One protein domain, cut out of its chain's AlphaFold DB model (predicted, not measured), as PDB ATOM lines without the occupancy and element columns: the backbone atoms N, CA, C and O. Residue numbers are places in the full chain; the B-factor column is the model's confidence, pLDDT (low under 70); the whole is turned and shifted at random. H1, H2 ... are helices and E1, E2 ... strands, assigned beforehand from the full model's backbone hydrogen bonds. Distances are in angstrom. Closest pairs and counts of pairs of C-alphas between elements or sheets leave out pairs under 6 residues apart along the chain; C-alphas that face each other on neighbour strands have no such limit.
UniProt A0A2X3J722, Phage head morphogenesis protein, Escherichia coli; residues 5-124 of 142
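AT A GLANCE: This is residues 5 to 124 of the 142 residues of the protein "Phage head morphogenesis protein" of Escherichia coli (UniProt A0A2X3J722). A small three-stranded sheet, E2, E1 and E3, has short helices H1, H2 and H3 at its rim, and a long two-stranded hairpin, E4 and E5, reaches away beyond H2, the tip at residues 87 to 92 sticking out free. H2 sits in the middle between sheet and hairpin, and H4 ends the domain near it. The printed part has 120 residues, in the order E1 H1 E2 H2 E3 H3 E4 E5 H4; both sheets are antiparallel, and the class is mixed, with 53 residues in named elements, under half. It is compact, with a radius of gyration of the C-alphas of 15.6 A, yet elongated, spanning 57 by 34 by 26 A.

IN THESE COORDINATES: E1, residues 10 to 14, begins at C-alpha 10 (8.936, -29.553, 3.528) and is 12.8 A long. H1 is residues 23 to 27, E2 32 to 34, H2 39 to 42, E3 54 to 58 and H3 60 to 65. E4, residues 77 to 86, measures 26.6 A; E5, 93 to 102, measures 27.0 A. H4, residues 118 to 122, ends at C-alpha 122 (28.653, -23.322, 5.212).

HOW THE PARTS SIT: Inner strand E1 pairs with E3, N 12 to O 56 at 2.8 A, and with E2, N 11 to O 33 at 2.8 A. E2, H2 and E3 form a split strand-helix-strand unit, two same-way strands with E1 between them, its crossover right-handed. H1, H2 and H3 only graze this sheet. Hairpin E4 and E5 has N 80 and O 98 at 2.9 A. The closest C-alphas of H2 and E5, Thr 42 and Thr 99, are 6.5 A apart. In H1, H3 and H4 every O i to N i+4 pair is within hydrogen-bond range; H2 is too short for one.

THE WHOLE: The C-alphas farthest apart, Glu 65 and Ser 89, are 57.2 A apart. The printed part has no cut. The links H2 to E3, H3 to E4 and E5 to H4 are long. Residues 119 to 124 have pLDDT under 70.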
ATOM      1  N   ALA A   5      11.016 -20.679   1.884       71.44
ATOM      2  CA  ALA A   5      10.591 -21.606   2.936       71.44
ATOM      3  C   ALA A   5       9.063 -21.645   3.131       71.44
ATOM      4  O   ALA A   5       8.524 -22.701   3.444       71.44
ATOM      5  N   ASP A   6       8.351 -20.541   2.879       74.25
ATOM      6  CA  ASP A   6       6.886 -20.493   2.998       74.25
ATOM      7  C   ASP A   6       6.208 -21.254   1.846       74.25
ATOM      8  O   ASP A   6       5.143 -21.847   2.011       74.25
ATOM      9  N   LEU A   7       6.846 -21.268   0.669       78.88
ATOM     10  CA  LEU A   7       6.365 -21.970  -0.527       78.88
ATOM     11  C   LEU A   7       6.719 -23.466  -0.511       78.88
ATOM     12  O   LEU A   7       5.974 -24.293  -1.048       78.88
ATOM     13  N   TYR A   8       7.843 -23.818   0.117       86.88
ATOM     14  CA  TYR A   8       8.372 -25.182   0.196       86.88
ATOM     15  C   TYR A   8       8.785 -25.536   1.635       86.88
ATOM     16  O   TYR A   8       9.972 -25.740   1.905       86.88
ATOM     17  N   PRO A   9       7.820 -25.630   2.569       91.75
ATOM     18  CA  PRO A   9       8.109 -25.832   3.990       91.75
ATOM     19  C   PRO A   9       8.584 -27.252   4.318       91.75
ATOM     20  O   PRO A   9       8.945 -27.535   5.460       91.75
ATOM     21  N   TYR A  10       8.576 -28.159   3.342       94.81
ATOM     22  CA  TYR A  10       8.936 -29.553   3.528       94.81
ATOM     23  C   TYR A  10      10.140 -29.918   2.683       94.81
ATOM     24  O   TYR A  10      10.257 -29.532   1.519       94.81
ATOM     25  N   TRP A  11      11.022 -30.713   3.261       96.25
ATOM     26  CA  TRP A  11      12.219 -31.221   2.621       96.25
ATOM     27  C   TRP A  11      12.136 -32.736   2.533       96.25
ATOM     28  O   TRP A  11      11.833 -33.421   3.506       96.25
ATOM     29  N   GLN A  12      12.395 -33.255   1.342       96.75
ATOM     30  CA  GLN A  12      12.426 -34.676   1.050       96.75
ATOM     31  C   GLN A  12      13.868 -35.163   0.989       96.75
ATOM     32  O   GLN A  12      14.695 -34.590   0.275       96.75
ATOM     33  N   TYR A  13      14.137 -36.278   1.659       97.31
ATOM     34  CA  TYR A  13      15.398 -36.991   1.536       97.31
ATOM     35  C   TYR A  13      15.410 -37.848   0.261       97.31
ATOM     36  O   TYR A  13      14.520 -38.672   0.018       97.31
ATOM     37  N   VAL A  14      16.427 -37.664  -0.583       97.44
ATOM     38  CA  VAL A  14      16.547 -38.342  -1.880       97.44
ATOM     39  C   VAL A  14      17.870 -39.100  -1.960       97.44
ATOM     40  O   VAL A  14      18.922 -38.518  -2.227       97.44
ATOM     41  N   ALA A  15      17.808 -40.417  -1.768       97.06
ATOM     42  CA  ALA A  15      18.901 -41.329  -2.081       97.06
ATOM     43  C   ALA A  15      18.963 -41.645  -3.591       97.06
ATOM     44  O   ALA A  15      17.968 -41.502  -4.301       97.06
ATOM     45  N   VAL A  16      20.136 -42.062  -4.086       96.12
ATOM     46  CA  VAL A  16      20.356 -42.365  -5.517       96.12
ATOM     47  C   VAL A  16      19.701 -43.686  -5.931       96.12
ATOM     48  O   VAL A  16      19.293 -43.818  -7.080       96.12
ATOM     49  N   MET A  17      19.556 -44.633  -4.998       95.69
ATOM     50  CA  MET A  17      18.948 -45.954  -5.224       95.69
ATOM     51  C   MET A  17      19.657 -46.801  -6.298       95.69
ATOM     52  O   MET A  17      19.093 -47.760  -6.814       95.69
ATOM     53  N   ASP A  18      20.918 -46.491  -6.602       91.62
ATOM     54  CA  ASP A  18      21.836 -47.422  -7.250       91.62
ATOM     55  C   ASP A  18      22.454 -48.314  -6.164       91.62
ATOM     56  O   ASP A  18      22.702 -47.834  -5.062       91.62
ATOM     57  N   GLY A  19      22.717 -49.600  -6.409       91.69
ATOM     58  CA  GLY A  19      23.153 -50.572  -5.378       91.69
ATOM     59  C   GLY A  19      24.429 -50.237  -4.575       91.69
ATOM     60  O   GLY A  19      24.859 -51.033  -3.752       91.69
ATOM     61  N   ARG A  20      25.040 -49.069  -4.803       93.81
ATOM     62  CA  ARG A  20      26.124 -48.461  -4.012       93.81
ATOM     63  C   ARG A  20      25.617 -47.585  -2.860       93.81
ATOM     64  O   ARG A  20      26.393 -47.190  -1.996       93.81
ATOM     65  N   THR A  21      24.343 -47.205  -2.879       95.56
ATOM     66  CA  THR A  21      23.703 -46.485  -1.781       95.56
ATOM     67  C   THR A  21      23.629 -47.416  -0.577       95.56
ATOM     68  O   THR A  21      23.063 -48.503  -0.672       95.56
ATOM     69  N   ARG A  22      24.182 -46.986   0.562       95.50
ATOM     70  CA  ARG A  22      24.122 -47.775   1.795       95.50
ATOM     71  C   ARG A  22      22.665 -48.070   2.170       95.50
ATOM     72  O   ARG A  22      21.838 -47.158   2.054       95.50
ATOM     73  N   PRO A  23      22.330 -49.285   2.641       95.56
ATOM     74  CA  PRO A  23      20.948 -49.644   2.960       95.56
ATOM     75  C   PRO A  23      20.276 -48.671   3.934       95.56
ATOM     76  O   PRO A  23      19.122 -48.303   3.735       95.56
ATOM     77  N   GLU A  24      21.005 -48.180   4.938       94.62
ATOM     78  CA  GLU A  24      20.500 -47.182   5.890       94.62
ATOM     79  C   GLU A  24      20.119 -45.847   5.225       94.62
ATOM     80  O   GLU A  24      19.081 -45.273   5.541       94.62
ATOM     81  N   HIS A  25      20.886 -45.390   4.230       96.06
ATOM     82  CA  HIS A  25      20.580 -44.180   3.464       96.06
ATOM     83  C   HIS A  25      19.405 -44.406   2.510       96.06
ATOM     84  O   HIS A  25      18.572 -43.520   2.331       96.06
ATOM     85  N   ALA A  26      19.324 -45.590   1.896       96.62
ATOM     86  CA  ALA A  26      18.214 -45.960   1.022       96.62
ATOM     87  C   ALA A  26      16.880 -45.985   1.784       96.62
ATOM     88  O   ALA A  26      15.858 -45.571   1.244       96.62
ATOM     89  N   ARG A  27      16.888 -46.392   3.061       96.12
ATOM     90  CA  ARG A  27      15.698 -46.384   3.931       96.12
ATOM     91  C   ARG A  27      15.166 -44.983   4.239       96.12
ATOM     92  O   ARG A  27      13.981 -44.853   4.519       96.12
ATOM     93  N   LEU A  28      16.007 -43.952   4.153       96.69
ATOM     94  CA  LEU A  28      15.577 -42.556   4.273       96.69
ATOM     95  C   LEU A  28      14.935 -42.025   2.981       96.69
ATOM     96  O   LEU A  28      14.326 -40.958   2.995       96.69
ATOM     97  N   HIS A  29      15.053 -42.726   1.847       97.19
ATOM     98  CA  HIS A  29      14.487 -42.258   0.585       97.19
ATOM     99  C   HIS A  29      12.972 -42.036   0.698       97.19
ATOM    100  O   HIS A  29      12.244 -42.896   1.184       97.19
ATOM    101  N   ASN A  30      12.505 -40.881   0.215       96.88
ATOM    102  CA  ASN A  30      11.112 -40.423   0.289       96.88
ATOM    103  C   ASN A  30      10.598 -40.084   1.692       96.88
ATOM    104  O   ASN A  30       9.447 -39.664   1.808       96.88
ATOM    105  N   MET A  31      11.430 -40.155   2.733       96.88
ATOM    106  CA  MET A  31      11.083 -39.506   3.991       96.88
ATOM    107  C   MET A  31      11.053 -37.993   3.793       96.88
ATOM    108  O   MET A  31      11.898 -37.416   3.100       96.88
ATOM    109  N   VAL A  32      10.049 -37.361   4.389       96.69
ATOM    110  CA  VAL A  32       9.837 -35.921   4.312       96.69
ATOM    111  C   VAL A  32       9.721 -35.374   5.716       96.69
ATOM    112  O   VAL A  32       8.968 -35.910   6.516       96.69
ATOM    113  N   PHE A  33      10.424 -34.291   5.996       95.88
ATOM    114  CA  PHE A  33      10.340 -33.568   7.261       95.88
ATOM    115  C   PHE A  33      10.098 -32.096   6.953       95.88
ATOM    116  O   PHE A  33      10.354 -31.640   5.833       95.88
ATOM    117  N   ARG A  34       9.619 -31.321   7.926       94.94
ATOM    118  CA  ARG A  34       9.652 -29.862   7.773       94.94
ATOM    119  C   ARG A  34      11.096 -29.374   7.657       94.94
ATOM    120  O   ARG A  34      12.007 -30.031   8.153       94.94
ATOM    121  N   TYR A  35      11.304 -28.239   6.997       91.88
ATOM    122  CA  TYR A  35      12.637 -27.659   6.797       91.88
ATOM    123  C   TYR A  35      13.372 -27.343   8.116       91.88
ATOM    124  O   TYR A  35      14.597 -27.346   8.151       91.88
ATOM    125  N   ASP A  36      12.620 -27.083   9.189       91.19
ATOM    126  CA  ASP A  36      13.093 -26.721  10.528       91.19
ATOM    127  C   ASP A  36      13.133 -27.902  11.513       91.19
ATOM    128  O   ASP A  36      13.438 -27.716  12.691       91.19
ATOM    129  N   ASP A  37      12.838 -29.124  11.056       94.50
ATOM    130  CA  ASP A  37      12.868 -30.312  11.909       94.50
ATOM    131  C   ASP A  37      14.302 -30.642  12.366       94.50
ATOM    132  O   ASP A  37      15.259 -30.572  11.588       94.50
ATOM    133  N   ILE A  38      14.446 -31.053  13.631       94.06
ATOM    134  CA  ILE A  38      15.739 -31.394  14.240       94.06
ATOM    135  C   ILE A  38      16.482 -32.511  13.499       94.06
ATOM    136  O   ILE A  38      17.708 -32.578  13.576       94.06
ATOM    137  N   PHE A  39      15.768 -33.357  12.747       95.50
ATOM    138  CA  PHE A  39      16.356 -34.370  11.877       95.50
ATOM    139  C   PHE A  39      17.432 -33.766  10.962       95.50
ATOM    140  O   PHE A  39      18.533 -34.307  10.832       95.50
ATOM    141  N   TRP A  40      17.164 -32.589  10.389       94.62
ATOM    142  CA  TRP A  40      18.092 -31.925   9.474       94.62
ATOM    143  C   TRP A  40      19.323 -31.347  10.150       94.62
ATOM    144  O   TRP A  40      20.242 -30.957   9.440       94.62
ATOM    145  N   GLN A  41      19.385 -31.280  11.478       92.00
ATOM    146  CA  GLN A  41      20.591 -30.808  12.160       92.00
ATOM    147  C   GLN A  41      21.736 -31.816  12.049       92.00
ATOM    148  O   GLN A  41      22.893 -31.411  12.093       92.00
ATOM    149  N   THR A  42      21.427 -33.105  11.875       93.12
ATOM    150  CA  THR A  42      22.434 -34.178  11.893       93.12
ATOM    151  C   THR A  42      22.347 -35.144  10.716       93.12
ATOM    152  O   THR A  42      23.323 -35.827  10.448       93.12
ATOM    153  N   HIS A  43      21.216 -35.208  10.007       95.25
ATOM    154  CA  HIS A  43      20.992 -36.157   8.905       95.25
ATOM    155  C   HIS A  43      20.891 -35.472   7.533       95.25
ATOM    156  O   HIS A  43      20.356 -36.049   6.577       95.25
ATOM    157  N   TYR A  44      21.369 -34.229   7.427       94.81
ATOM    158  CA  TYR A  44      21.426 -33.509   6.160       94.81
ATOM    159  C   TYR A  44      22.638 -33.993   5.343       94.81
ATOM    160  O   TYR A  44      23.769 -33.813   5.786       94.81
ATOM    161  N   PRO A  45      22.443 -34.562   4.139       94.50
ATOM    162  CA  PRO A  45      23.541 -35.086   3.335       94.50
ATOM    163  C   PRO A  45      24.638 -34.058   3.004       94.50
ATOM    164  O   PRO A  45      24.321 -32.896   2.738       94.50
ATOM    165  N   PRO A  46      25.903 -34.498   2.862       95.12
ATOM    166  CA  PRO A  46      26.388 -35.878   2.978       95.12
ATOM    167  C   PRO A  46      26.402 -36.429   4.412       95.12
ATOM    168  O   PRO A  46      26.835 -35.771   5.341       95.12
ATOM    169  N   ASN A  47      25.998 -37.693   4.550       93.00
ATOM    170  CA  ASN A  47      25.905 -38.407   5.832       93.00
ATOM    171  C   ASN A  47      27.067 -39.391   6.074       93.00
ATOM    172  O   ASN A  47      26.979 -40.292   6.904       93.00
ATOM    173  N   GLY A  48      28.123 -39.282   5.275       93.06
ATOM    174  CA  GLY A  48      29.243 -40.206   5.290       93.06
ATOM    175  C   GLY A  48      30.092 -40.104   4.038       93.06
ATOM    176  O   GLY A  48      29.728 -39.423   3.068       93.06
ATOM    177  N   TRP A  49      31.216 -40.817   4.045       91.62
ATOM    178  CA  TRP A  49      32.163 -40.778   2.934       91.62
ATOM    179  C   TRP A  49      31.506 -41.218   1.621       91.62
ATOM    180  O   TRP A  49      30.835 -42.252   1.556       91.62
ATOM    181  N   ASN A  50      31.711 -40.426   0.561       92.31
ATOM    182  CA  ASN A  50      31.150 -40.657  -0.774       92.31
ATOM    183  C   ASN A  50      29.604 -40.760  -0.803       92.31
ATOM    184  O   ASN A  50      29.015 -41.403  -1.681       92.31
ATOM    185  N   CYS A  51      28.915 -40.142   0.165       94.00
ATOM    186  CA  CYS A  51      27.459 -40.054   0.153       94.00
ATOM    187  C   CYS A  51      26.983 -39.154  -1.000       94.00
ATOM    188  O   CYS A  51      27.423 -38.019  -1.147       94.00
ATOM    189  N   ARG A  52      26.040 -39.661  -1.804       95.75
ATOM    190  CA  ARG A  52      25.446 -38.962  -2.964       95.75
ATOM    191  C   ARG A  52      23.962 -38.631  -2.767       95.75
ATOM    192  O   ARG A  52      23.247 -38.337  -3.724       95.75
ATOM    193  N   CYS A  53      23.474 -38.753  -1.532       96.56
ATOM    194  CA  CYS A  53      22.106 -38.373  -1.198       96.56
ATOM    195  C   CYS A  53      21.957 -36.850  -1.270       96.56
ATOM    196  O   CYS A  53      22.931 -36.118  -1.117       96.56
ATOM    197  N   ARG A  54      20.736 -36.374  -1.500       95.88
ATOM    198  CA  ARG A  54      20.422 -34.943  -1.589       95.88
ATOM    199  C   ARG A  54      19.108 -34.620  -0.893       95.88
ATOM    200  O   ARG A  54      18.283 -35.509  -0.678       95.88
ATOM    201  N   VAL A  55      18.896 -33.339  -0.617       96.19
ATOM    202  CA  VAL A  55      17.620 -32.805  -0.132       96.19
ATOM    203  C   VAL A  55      16.882 -32.126  -1.279       96.19
ATOM    204  O   VAL A  55      17.478 -31.394  -2.068       96.19
ATOM    205  N   ARG A  56      15.576 -32.374  -1.387       94.31
ATOM    206  CA  ARG A  56      14.688 -31.690  -2.331       94.31
ATOM    207  C   ARG A  56      13.606 -30.941  -1.563       94.31
ATOM    208  O   ARG A  56      12.819 -31.570  -0.864       94.31
ATOM    209  N   ALA A  57      13.531 -29.625  -1.733       94.06
ATOM    210  CA  ALA A  57      12.418 -28.839  -1.213       94.06
ATOM    211  C   ALA A  57      11.126 -29.173  -1.981       94.06
ATOM    212  O   ALA A  57      11.132 -29.258  -3.213       94.06
ATOM    213  N   VAL A  58      10.031 -29.406  -1.261       92.75
ATOM    214  CA  VAL A  58       8.730 -29.804  -1.807       92.75
ATOM    215  C   VAL A  58       7.606 -28.996  -1.158       92.75
ATOM    216  O   VAL A  58       7.637 -28.671   0.026       92.75
ATOM    217  N   SER A  59       6.606 -28.634  -1.963       92.19
ATOM    218  CA  SER A  59       5.404 -27.948  -1.487       92.19
ATOM    219  C   SER A  59       4.388 -28.961  -0.957       92.19
ATOM    220  O   SER A  59       4.443 -30.147  -1.296       92.19
ATOM    221  N   ALA A  60       3.410 -28.497  -0.175       91.88
ATOM    222  CA  ALA A  60       2.316 -29.346   0.307       91.88
ATOM    223  C   ALA A  60       1.531 -30.005  -0.848       91.88
ATOM    224  O   ALA A  60       1.202 -31.189  -0.788       91.88
ATOM    225  N   ALA A  61       1.282 -29.255  -1.929       92.56
ATOM    226  CA  ALA A  61       0.622 -29.772  -3.127       92.56
ATOM    227  C   ALA A  61       1.440 -30.897  -3.777       92.56
ATOM    228  O   ALA A  61       0.910 -31.976  -4.042       92.56
ATOM    229  N   ARG A  62       2.756 -30.696  -3.938       92.44
ATOM    230  CA  ARG A  62       3.639 -31.705  -4.530       92.44
ATOM    231  C   ARG A  62       3.767 -32.953  -3.659       92.44
ATOM    232  O   ARG A  62       3.848 -34.054  -4.194       92.44
ATOM    233  N   MET A  63       3.771 -32.808  -2.333       94.25
ATOM    234  CA  MET A  63       3.722 -33.962  -1.430       94.25
ATOM    235  C   MET A  63       2.465 -34.799  -1.658       94.25
ATOM    236  O   MET A  63       2.571 -36.016  -1.781       94.25
ATOM    237  N   LYS A  64       1.299 -34.146  -1.761       93.50
ATOM    238  CA  LYS A  64       0.021 -34.818  -2.017       93.50
ATOM    239  C   LYS A  64       0.030 -35.561  -3.355       93.50
ATOM    240  O   LYS A  64      -0.392 -36.710  -3.401       93.50
ATOM    241  N   GLU A  65       0.551 -34.943  -4.415       94.94
ATOM    242  CA  GLU A  65       0.707 -35.581  -5.734       94.94
ATOM    243  C   GLU A  65       1.609 -36.821  -5.694       94.94
ATOM    244  O   GLU A  65       1.343 -37.805  -6.375       94.94
ATOM    245  N   LEU A  66       2.684 -36.772  -4.904       92.69
ATOM    246  CA  LEU A  66       3.650 -37.862  -4.774       92.69
ATOM    247  C   LEU A  66       3.251 -38.909  -3.717       92.69
ATOM    248  O   LEU A  66       4.004 -39.858  -3.506       92.69
ATOM    249  N   GLY A  67       2.116 -38.737  -3.029       95.19
ATOM    250  CA  GLY A  67       1.683 -39.622  -1.945       95.19
ATOM    251  C   GLY A  67       2.617 -39.620  -0.726       95.19
ATOM    252  O   GLY A  67       2.682 -40.610   0.000       95.19
ATOM    253  N   LEU A  68       3.365 -38.534  -0.507       94.75
ATOM    254  CA  LEU A  68       4.331 -38.412   0.588       94.75
ATOM    255  C   LEU A  68       3.658 -37.920   1.873       94.75
ATOM    256  O   LEU A  68       2.744 -37.097   1.834       94.75
ATOM    257  N   GLN A  69       4.164 -38.374   3.020       94.00
ATOM    258  CA  GLN A  69       3.694 -37.964   4.344       94.00
ATOM    259  C   GLN A  69       4.821 -37.324   5.153       94.00
ATOM    260  O   GLN A  69       5.983 -37.717   5.038       94.00
ATOM    261  N   VAL A  70       4.465 -36.333   5.972       94.38
ATOM    262  CA  VAL A  70       5.410 -35.658   6.865       94.38
ATOM    263  C   VAL A  70       5.755 -36.593   8.023       94.38
ATOM    264  O   VAL A  70       4.876 -37.137   8.684       94.38
ATOM    265  N   SER A  71       7.049 -36.769   8.244       94.00
ATOM    266  CA  SER A  71       7.660 -37.420   9.398       94.00
ATOM    267  C   SER A  71       8.134 -36.360  10.392       94.00
ATOM    268  O   SER A  71       8.321 -35.198  10.029       94.00
ATOM    269  N   TYR A  72       8.345 -36.771  11.639       92.00
ATOM    270  CA  TYR A  72       8.770 -35.892  12.727       92.00
ATOM    271  C   TYR A  72      10.032 -36.461  13.358       92.00
ATOM    272  O   TYR A  72      10.014 -37.615  13.772       92.00
ATOM    273  N   GLY A  73      11.118 -35.693  13.417       83.88
ATOM    274  CA  GLY A  73      12.385 -36.158  13.986       83.88
ATOM    275  C   GLY A  73      12.411 -36.123  15.512       83.88
ATOM    276  O   GLY A  73      13.010 -36.998  16.126       83.88
ATOM    277  N   ALA A  74      11.711 -35.161  16.125       82.81
ATOM    278  CA  ALA A  74      11.809 -34.815  17.550       82.81
ATOM    279  C   ALA A  74      11.812 -36.003  18.531       82.81
ATOM    280  O   ALA A  74      12.569 -35.996  19.496       82.81
ATOM    281  N   SER A  75      10.994 -37.027  18.283       86.19
ATOM    282  CA  SER A  75      10.832 -38.173  19.190       86.19
ATOM    283  C   SER A  75      11.764 -39.356  18.903       86.19
ATOM    284  O   SER A  75      11.717 -40.340  19.633       86.19
ATOM    285  N   PHE A  76      12.576 -39.296  17.845       92.94
ATOM    286  CA  PHE A  76      13.316 -40.452  17.321       92.94
ATOM    287  C   PHE A  76      14.832 -40.230  17.233       92.94
ATOM    288  O   PHE A  76      15.548 -41.103  16.743       92.94
ATOM    289  N   MET A  77      15.330 -39.077  17.691       93.44
ATOM    290  CA  MET A  77      16.757 -38.751  17.679       93.44
ATOM    291  C   MET A  77      17.424 -39.185  18.982       93.44
ATOM    292  O   MET A  77      17.027 -38.759  20.061       93.44
ATOM    293  N   ASN A  78      18.474 -39.992  18.867       93.62
ATOM    294  CA  ASN A  78      19.275 -40.455  19.993       93.62
ATOM    295  C   ASN A  78      20.738 -40.067  19.766       93.62
ATOM    296  O   ASN A  78      21.396 -40.621  18.883       93.62
ATOM    297  N   THR A  79      21.242 -39.119  20.556       92.75
ATOM    298  CA  THR A  79      22.626 -38.632  20.470       92.75
ATOM    299  C   THR A  79      23.507 -39.336  21.490       92.75
ATOM    300  O   THR A  79      23.141 -39.451  22.658       92.75
ATOM    301  N   ARG A  80      24.683 -39.791  21.055       90.62
ATOM    302  CA  ARG A  80      25.722 -40.349  21.925       90.62
ATOM    303  C   ARG A  80      27.095 -39.834  21.519       90.62
ATOM    304  O   ARG A  80      27.330 -39.572  20.341       90.62
ATOM    305  N   GLU A  81      28.003 -39.761  22.480       89.38
ATOM    306  CA  GLU A  81      29.419 -39.543  22.198       89.38
ATOM    307  C   GLU A  81      30.041 -40.835  21.667       89.38
ATOM    308  O   GLU A  81      29.779 -41.927  22.182       89.38
ATOM    309  N   VAL A  82      30.837 -40.710  20.611       87.94
ATOM    310  CA  VAL A  82      31.574 -41.808  19.986       87.94
ATOM    311  C   VAL A  82      33.026 -41.406  19.781       87.94
ATOM    312  O   VAL A  82      33.334 -40.239  19.539       87.94
ATOM    313  N   ASP A  83      33.917 -42.385  19.860       86.38
ATOM    314  CA  ASP A  83      35.338 -42.175  19.617       86.38
ATOM    315  C   ASP A  83      35.563 -41.960  18.105       86.38
ATOM    316  O   ASP A  83      35.217 -42.801  17.275       86.38
ATOM    317  N   ALA A  84      36.086 -40.787  17.747       81.06
ATOM    318  CA  ALA A  84      36.372 -40.336  16.385       81.06
ATOM    319  C   ALA A  84      37.785 -40.693  15.913       81.06
ATOM    320  O   ALA A  84      38.041 -40.741  14.711       81.06
ATOM    321  N   GLY A  85      38.693 -40.951  16.851       79.69
ATOM    322  CA  GLY A  85      40.071 -41.332  16.578       79.69
ATOM    323  C   GLY A  85      40.910 -41.296  17.849       79.69
ATOM    324  O   GLY A  85      40.451 -40.831  18.890       79.69
ATOM    325  N   MET A  86      42.140 -41.783  17.748       81.12
ATOM    326  CA  MET A  86      43.128 -41.742  18.819       81.12
ATOM    327  C   MET A  86      44.392 -41.078  18.279       81.12
ATOM    328  O   MET A  86      44.854 -41.433  17.196       81.12
ATOM    329  N   ASP A  87      44.927 -40.106  19.009       80.31
ATOM    330  CA  ASP A  87      46.251 -39.556  18.748       80.31
ATOM    331  C   ASP A  87      47.300 -40.616  19.106       80.31
ATOM    332  O   ASP A  87      47.398 -41.050  20.255       80.31
ATOM    333  N   GLU A  88      48.081 -41.063  18.125       79.25
ATOM    334  CA  GLU A  88      49.076 -42.122  18.331       79.25
ATOM    335  C   GLU A  88      50.268 -41.670  19.194       79.25
ATOM    336  O   GLU A  88      50.974 -42.509  19.754       79.25
ATOM    337  N   SER A  89      50.500 -40.359  19.320       74.94
ATOM    338  CA  SER A  89      51.625 -39.790  20.068       74.94
ATOM    339  C   SER A  89      51.297 -39.530  21.538       74.94
ATOM    340  O   SER A  89      52.152 -39.735  22.401       74.94
ATOM    341  N   THR A  90      50.064 -39.110  21.838       81.31
ATOM    342  CA  THR A  90      49.619 -38.800  23.208       81.31
ATOM    343  C   THR A  90      48.709 -39.872  23.803       81.31
ATOM    344  O   THR A  90      48.525 -39.918  25.020       81.31
ATOM    345  N   GLY A  91      48.139 -40.743  22.966       80.12
ATOM    346  CA  GLY A  91      47.106 -41.700  23.350       80.12
ATOM    347  C   GLY A  91      45.739 -41.066  23.626       80.12
ATOM    348  O   GLY A  91      44.847 -41.740  24.144       80.12
ATOM    349  N   GLU A  92      45.560 -39.781  23.315       82.44
ATOM    350  CA  GLU A  92      44.305 -39.066  23.534       82.44
ATOM    351  C   GLU A  92      43.222 -39.537  22.557       82.44
ATOM    352  O   GLU A  92      43.462 -39.668  21.359       82.44
ATOM    353  N   ILE A  93      42.008 -39.781  23.059       81.31
ATOM    354  CA  ILE A  93      40.860 -40.170  22.234       81.31
ATOM    355  C   ILE A  93      40.054 -38.923  21.887       81.31
ATOM    356  O   ILE A  93      39.440 -38.301  22.757       81.31
ATOM    357  N   PHE A  94      39.980 -38.603  20.599       81.50
ATOM    358  CA  PHE A  94      39.081 -37.575  20.099       81.50
ATOM    359  C   PHE A  94      37.664 -38.127  20.085       81.50
ATOM    360  O   PHE A  94      37.399 -39.134  19.433       81.50
ATOM    361  N   ARG A  95      36.741 -37.472  20.787       85.25
ATOM    362  CA  ARG A  95      35.320 -37.834  20.791       85.25
ATOM    363  C   ARG A  95      34.507 -36.851  19.969       85.25
ATOM    364  O   ARG A  95      34.814 -35.663  19.922       85.25
ATOM    365  N   THR A  96      33.467 -37.361  19.327       86.19
ATOM    366  CA  THR A  96      32.471 -36.555  18.623       86.19
ATOM    367  C   THR A  96      31.075 -37.060  18.939       86.19
ATOM    368  O   THR A  96      30.862 -38.252  19.167       86.19
ATOM    369  N   SER A  97      30.095 -36.168  18.855       88.31
ATOM    370  CA  SER A  97      28.696 -36.562  18.919       88.31
ATOM    371  C   SER A  97      28.283 -37.286  17.632       88.31
ATOM    372  O   SER A  97      28.657 -36.916  16.515       88.31
ATOM    373  N   SER A  98      27.503 -38.352  17.788       90.31
ATOM    374  CA  SER A  98      26.852 -39.081  16.704       90.31
ATOM    375  C   SER A  98      25.382 -39.261  17.052       90.31
ATOM    376  O   SER A  98      25.037 -39.721  18.145       90.31
ATOM    377  N   THR A  99      24.502 -38.870  16.133       94.06
ATOM    378  CA  THR A  99      23.052 -38.919  16.357       94.06
ATOM    379  C   THR A  99      22.425 -39.988  15.484       94.06
ATOM    380  O   THR A  99      22.614 -39.996  14.276       94.06
ATOM    381  N   THR A 100      21.649 -40.880  16.090       96.12
ATOM    382  CA  THR A 100      20.894 -41.922  15.390       96.12
ATOM    383  C   THR A 100      19.428 -41.534  15.310       96.12
ATOM    384  O   THR A 100      18.814 -41.267  16.342       96.12
ATOM    385  N   PHE A 101      18.860 -41.555  14.110       96.62
ATOM    386  CA  PHE A 101      17.417 -41.542  13.911       96.62
ATOM    387  C   PHE A 101      16.887 -42.979  13.940       96.62
ATOM    388  O   PHE A 101      17.350 -43.817  13.163       96.62
ATOM    389  N   ASP A 102      15.925 -43.267  14.816       96.25
ATOM    390  CA  ASP A 102      15.256 -44.571  14.905       96.25
ATOM    391  C   ASP A 102      13.767 -44.405  15.243       96.25
ATOM    392  O   ASP A 102      13.403 -44.083  16.373       96.25
ATOM    393  N   ASN A 103      12.897 -44.626  14.255       93.06
ATOM    394  CA  ASN A 103      11.439 -44.596  14.436       93.06
ATOM    395  C   ASN A 103      10.802 -45.997  14.457       93.06
ATOM    396  O   ASN A 103       9.608 -46.147  14.182       93.06
ATOM    397  N   GLY A 104      11.603 -47.042  14.684       92.00
ATOM    398  CA  GLY A 104      11.187 -48.445  14.650       92.00
ATOM    399  C   GLY A 104      11.012 -49.032  13.243       92.00
ATOM    400  O   GLY A 104      11.048 -50.251  13.081       92.00
ATOM    401  N   ARG A 105      10.862 -48.202  12.200       91.12
ATOM    402  CA  ARG A 105      10.799 -48.642  10.789       91.12
ATOM    403  C   ARG A 105      12.095 -48.357  10.043       91.12
ATOM    404  O   ARG A 105      12.576 -49.184   9.268       91.12
ATOM    405  N   VAL A 106      12.646 -47.176  10.278       94.19
ATOM    406  CA  VAL A 106      13.872 -46.670   9.682       94.19
ATOM    407  C   VAL A 106      14.829 -46.350  10.811       94.19
ATOM    408  O   VAL A 106      14.486 -45.617  11.735       94.19
ATOM    409  N   LYS A 107      16.027 -46.916  10.694       95.88
ATOM    410  CA  LYS A 107      17.155 -46.655  11.570       95.88
ATOM    411  C   LYS A 107      18.342 -46.247  10.720       95.88
ATOM    412  O   LYS A 107      18.671 -46.966   9.772       95.88
ATOM    413  N   MET A 108      18.949 -45.115  11.043       94.88
ATOM    414  CA  MET A 108      20.128 -44.612  10.355       94.88
ATOM    415  C   MET A 108      20.969 -43.771  11.317       94.88
ATOM    416  O   MET A 108      20.439 -43.010  12.122       94.88
ATOM    417  N   THR A 109      22.283 -43.943  11.225       95.31
ATOM    418  CA  THR A 109      23.281 -43.159  11.949       95.31
ATOM    419  C   THR A 109      24.269 -42.644  10.902       95.31
ATOM    420  O   THR A 109      24.810 -43.470  10.165       95.31
ATOM    421  N   PRO A 110      24.500 -41.324  10.778       93.44
ATOM    422  CA  PRO A 110      25.570 -40.803   9.936       93.44
ATOM    423  C   PRO A 110      26.931 -41.332  10.397       93.44
ATOM    424  O   PRO A 110      27.117 -41.622  11.583       93.44
ATOM    425  N   ASP A 111      27.891 -41.408   9.475       90.50
ATOM    426  CA  ASP A 111      29.266 -41.780   9.817       90.50
ATOM    427  C   ASP A 111      29.826 -40.873  10.923       90.50
ATOM    428  O   ASP A 111      29.426 -39.715  11.089       90.50
ATOM    429  N   VAL A 112      30.784 -41.399  11.683       87.38
ATOM    430  CA  VAL A 112      31.471 -40.644  12.735       87.38
ATOM    431  C   VAL A 112      32.089 -39.376  12.134       87.38
ATOM    432  O   VAL A 112      32.792 -39.440  11.128       87.38
ATOM    433  N   GLY A 113      31.766 -38.214  12.712       86.38
ATOM    434  CA  GLY A 113      32.161 -36.900  12.188       86.38
ATOM    435  C   GLY A 113      31.256 -36.321  11.088       86.38
ATOM    436  O   GLY A 113      31.504 -35.209  10.638       86.38
ATOM    437  N   TRP A 114      30.192 -37.019  10.672       88.19
ATOM    438  CA  TRP A 114      29.225 -36.565   9.653       88.19
ATOM    439  C   TRP A 114      27.834 -36.253  10.219       88.19
ATOM    440  O   TRP A 114      26.915 -35.943   9.468       88.19
ATOM    441  N   SER A 115      27.660 -36.321  11.542       86.44
ATOM    442  CA  SER A 115      26.402 -35.985  12.226       86.44
ATOM    443  C   SER A 115      26.223 -34.467  12.380       86.44
ATOM    444  O   SER A 115      26.133 -33.961  13.495       86.44
ATOM    445  N   TYR A 116      26.186 -33.727  11.271       84.00
ATOM    446  CA  TYR A 116      25.946 -32.279  11.254       84.00
ATOM    447  C   TYR A 116      25.258 -31.843   9.954       84.00
ATOM    448  O   TYR A 116      25.132 -32.622   9.014       84.00
ATOM    449  N   ASN A 117      24.808 -30.587   9.887       83.50
ATOM    450  CA  ASN A 117      24.241 -30.008   8.672       83.50
ATOM    451  C   ASN A 117      25.281 -29.160   7.922       83.50
ATOM    452  O   ASN A 117      25.509 -28.011   8.313       83.50
ATOM    453  N   PRO A 118      25.881 -29.660   6.827       74.62
ATOM    454  CA  PRO A 118      26.869 -28.904   6.063       74.62
ATOM    455  C   PRO A 118      26.277 -27.679   5.360       74.62
ATOM    456  O   PRO A 118      26.973 -26.681   5.196       74.62
ATOM    457  N   GLY A 119      24.992 -27.715   4.987       68.94
ATOM    458  CA  GLY A 119      24.292 -26.561   4.424       68.94
ATOM    459  C   GLY A 119      24.235 -25.400   5.414       68.94
ATOM    460  O   GLY A 119      24.591 -24.284   5.062       68.94
ATOM    461  N   SER A 120      23.870 -25.664   6.669       68.50
ATOM    462  CA  SER A 120      23.885 -24.649   7.731       68.50
ATOM    463  C   SER A 120      25.306 -24.264   8.157       68.50
ATOM    464  O   SER A 120      25.560 -23.096   8.434       68.50
ATOM    465  N   ALA A 121      26.245 -25.215   8.179       60.47
ATOM    466  CA  ALA A 121      27.634 -24.956   8.562       60.47
ATOM    467  C   ALA A 121      28.368 -24.047   7.556       60.47
ATOM    468  O   ALA A 121      29.180 -23.219   7.961       60.47
ATOM    469  N   ALA A 122      28.049 -24.147   6.259       51.91
ATOM    470  CA  ALA A 122      28.653 -23.322   5.212       51.91
ATOM    471  C   ALA A 122      28.235 -21.841   5.268       51.91
ATOM    472  O   ALA A 122      28.986 -20.982   4.809       51.91
ATOM    473  N   PHE A 123      27.060 -21.526   5.824       49.66
ATOM    474  CA  PHE A 123      26.566 -20.146   5.915       49.66
ATOM    475  C   PHE A 123      26.896 -19.452   7.241       49.66
ATOM    476  O   PHE A 123      26.533 -18.289   7.420       49.66
ATOM    477  N   GLY A 124      27.614 -20.125   8.147       33.62
ATOM    478  CA  GLY A 124      27.759 -19.667   9.523       33.62
ATOM    479  C   GLY A 124      26.400 -19.646  10.223       33.62
ATOM    480  O   GLY A 124      25.336 -19.591   9.611       33.62
TER     481      GLY A 124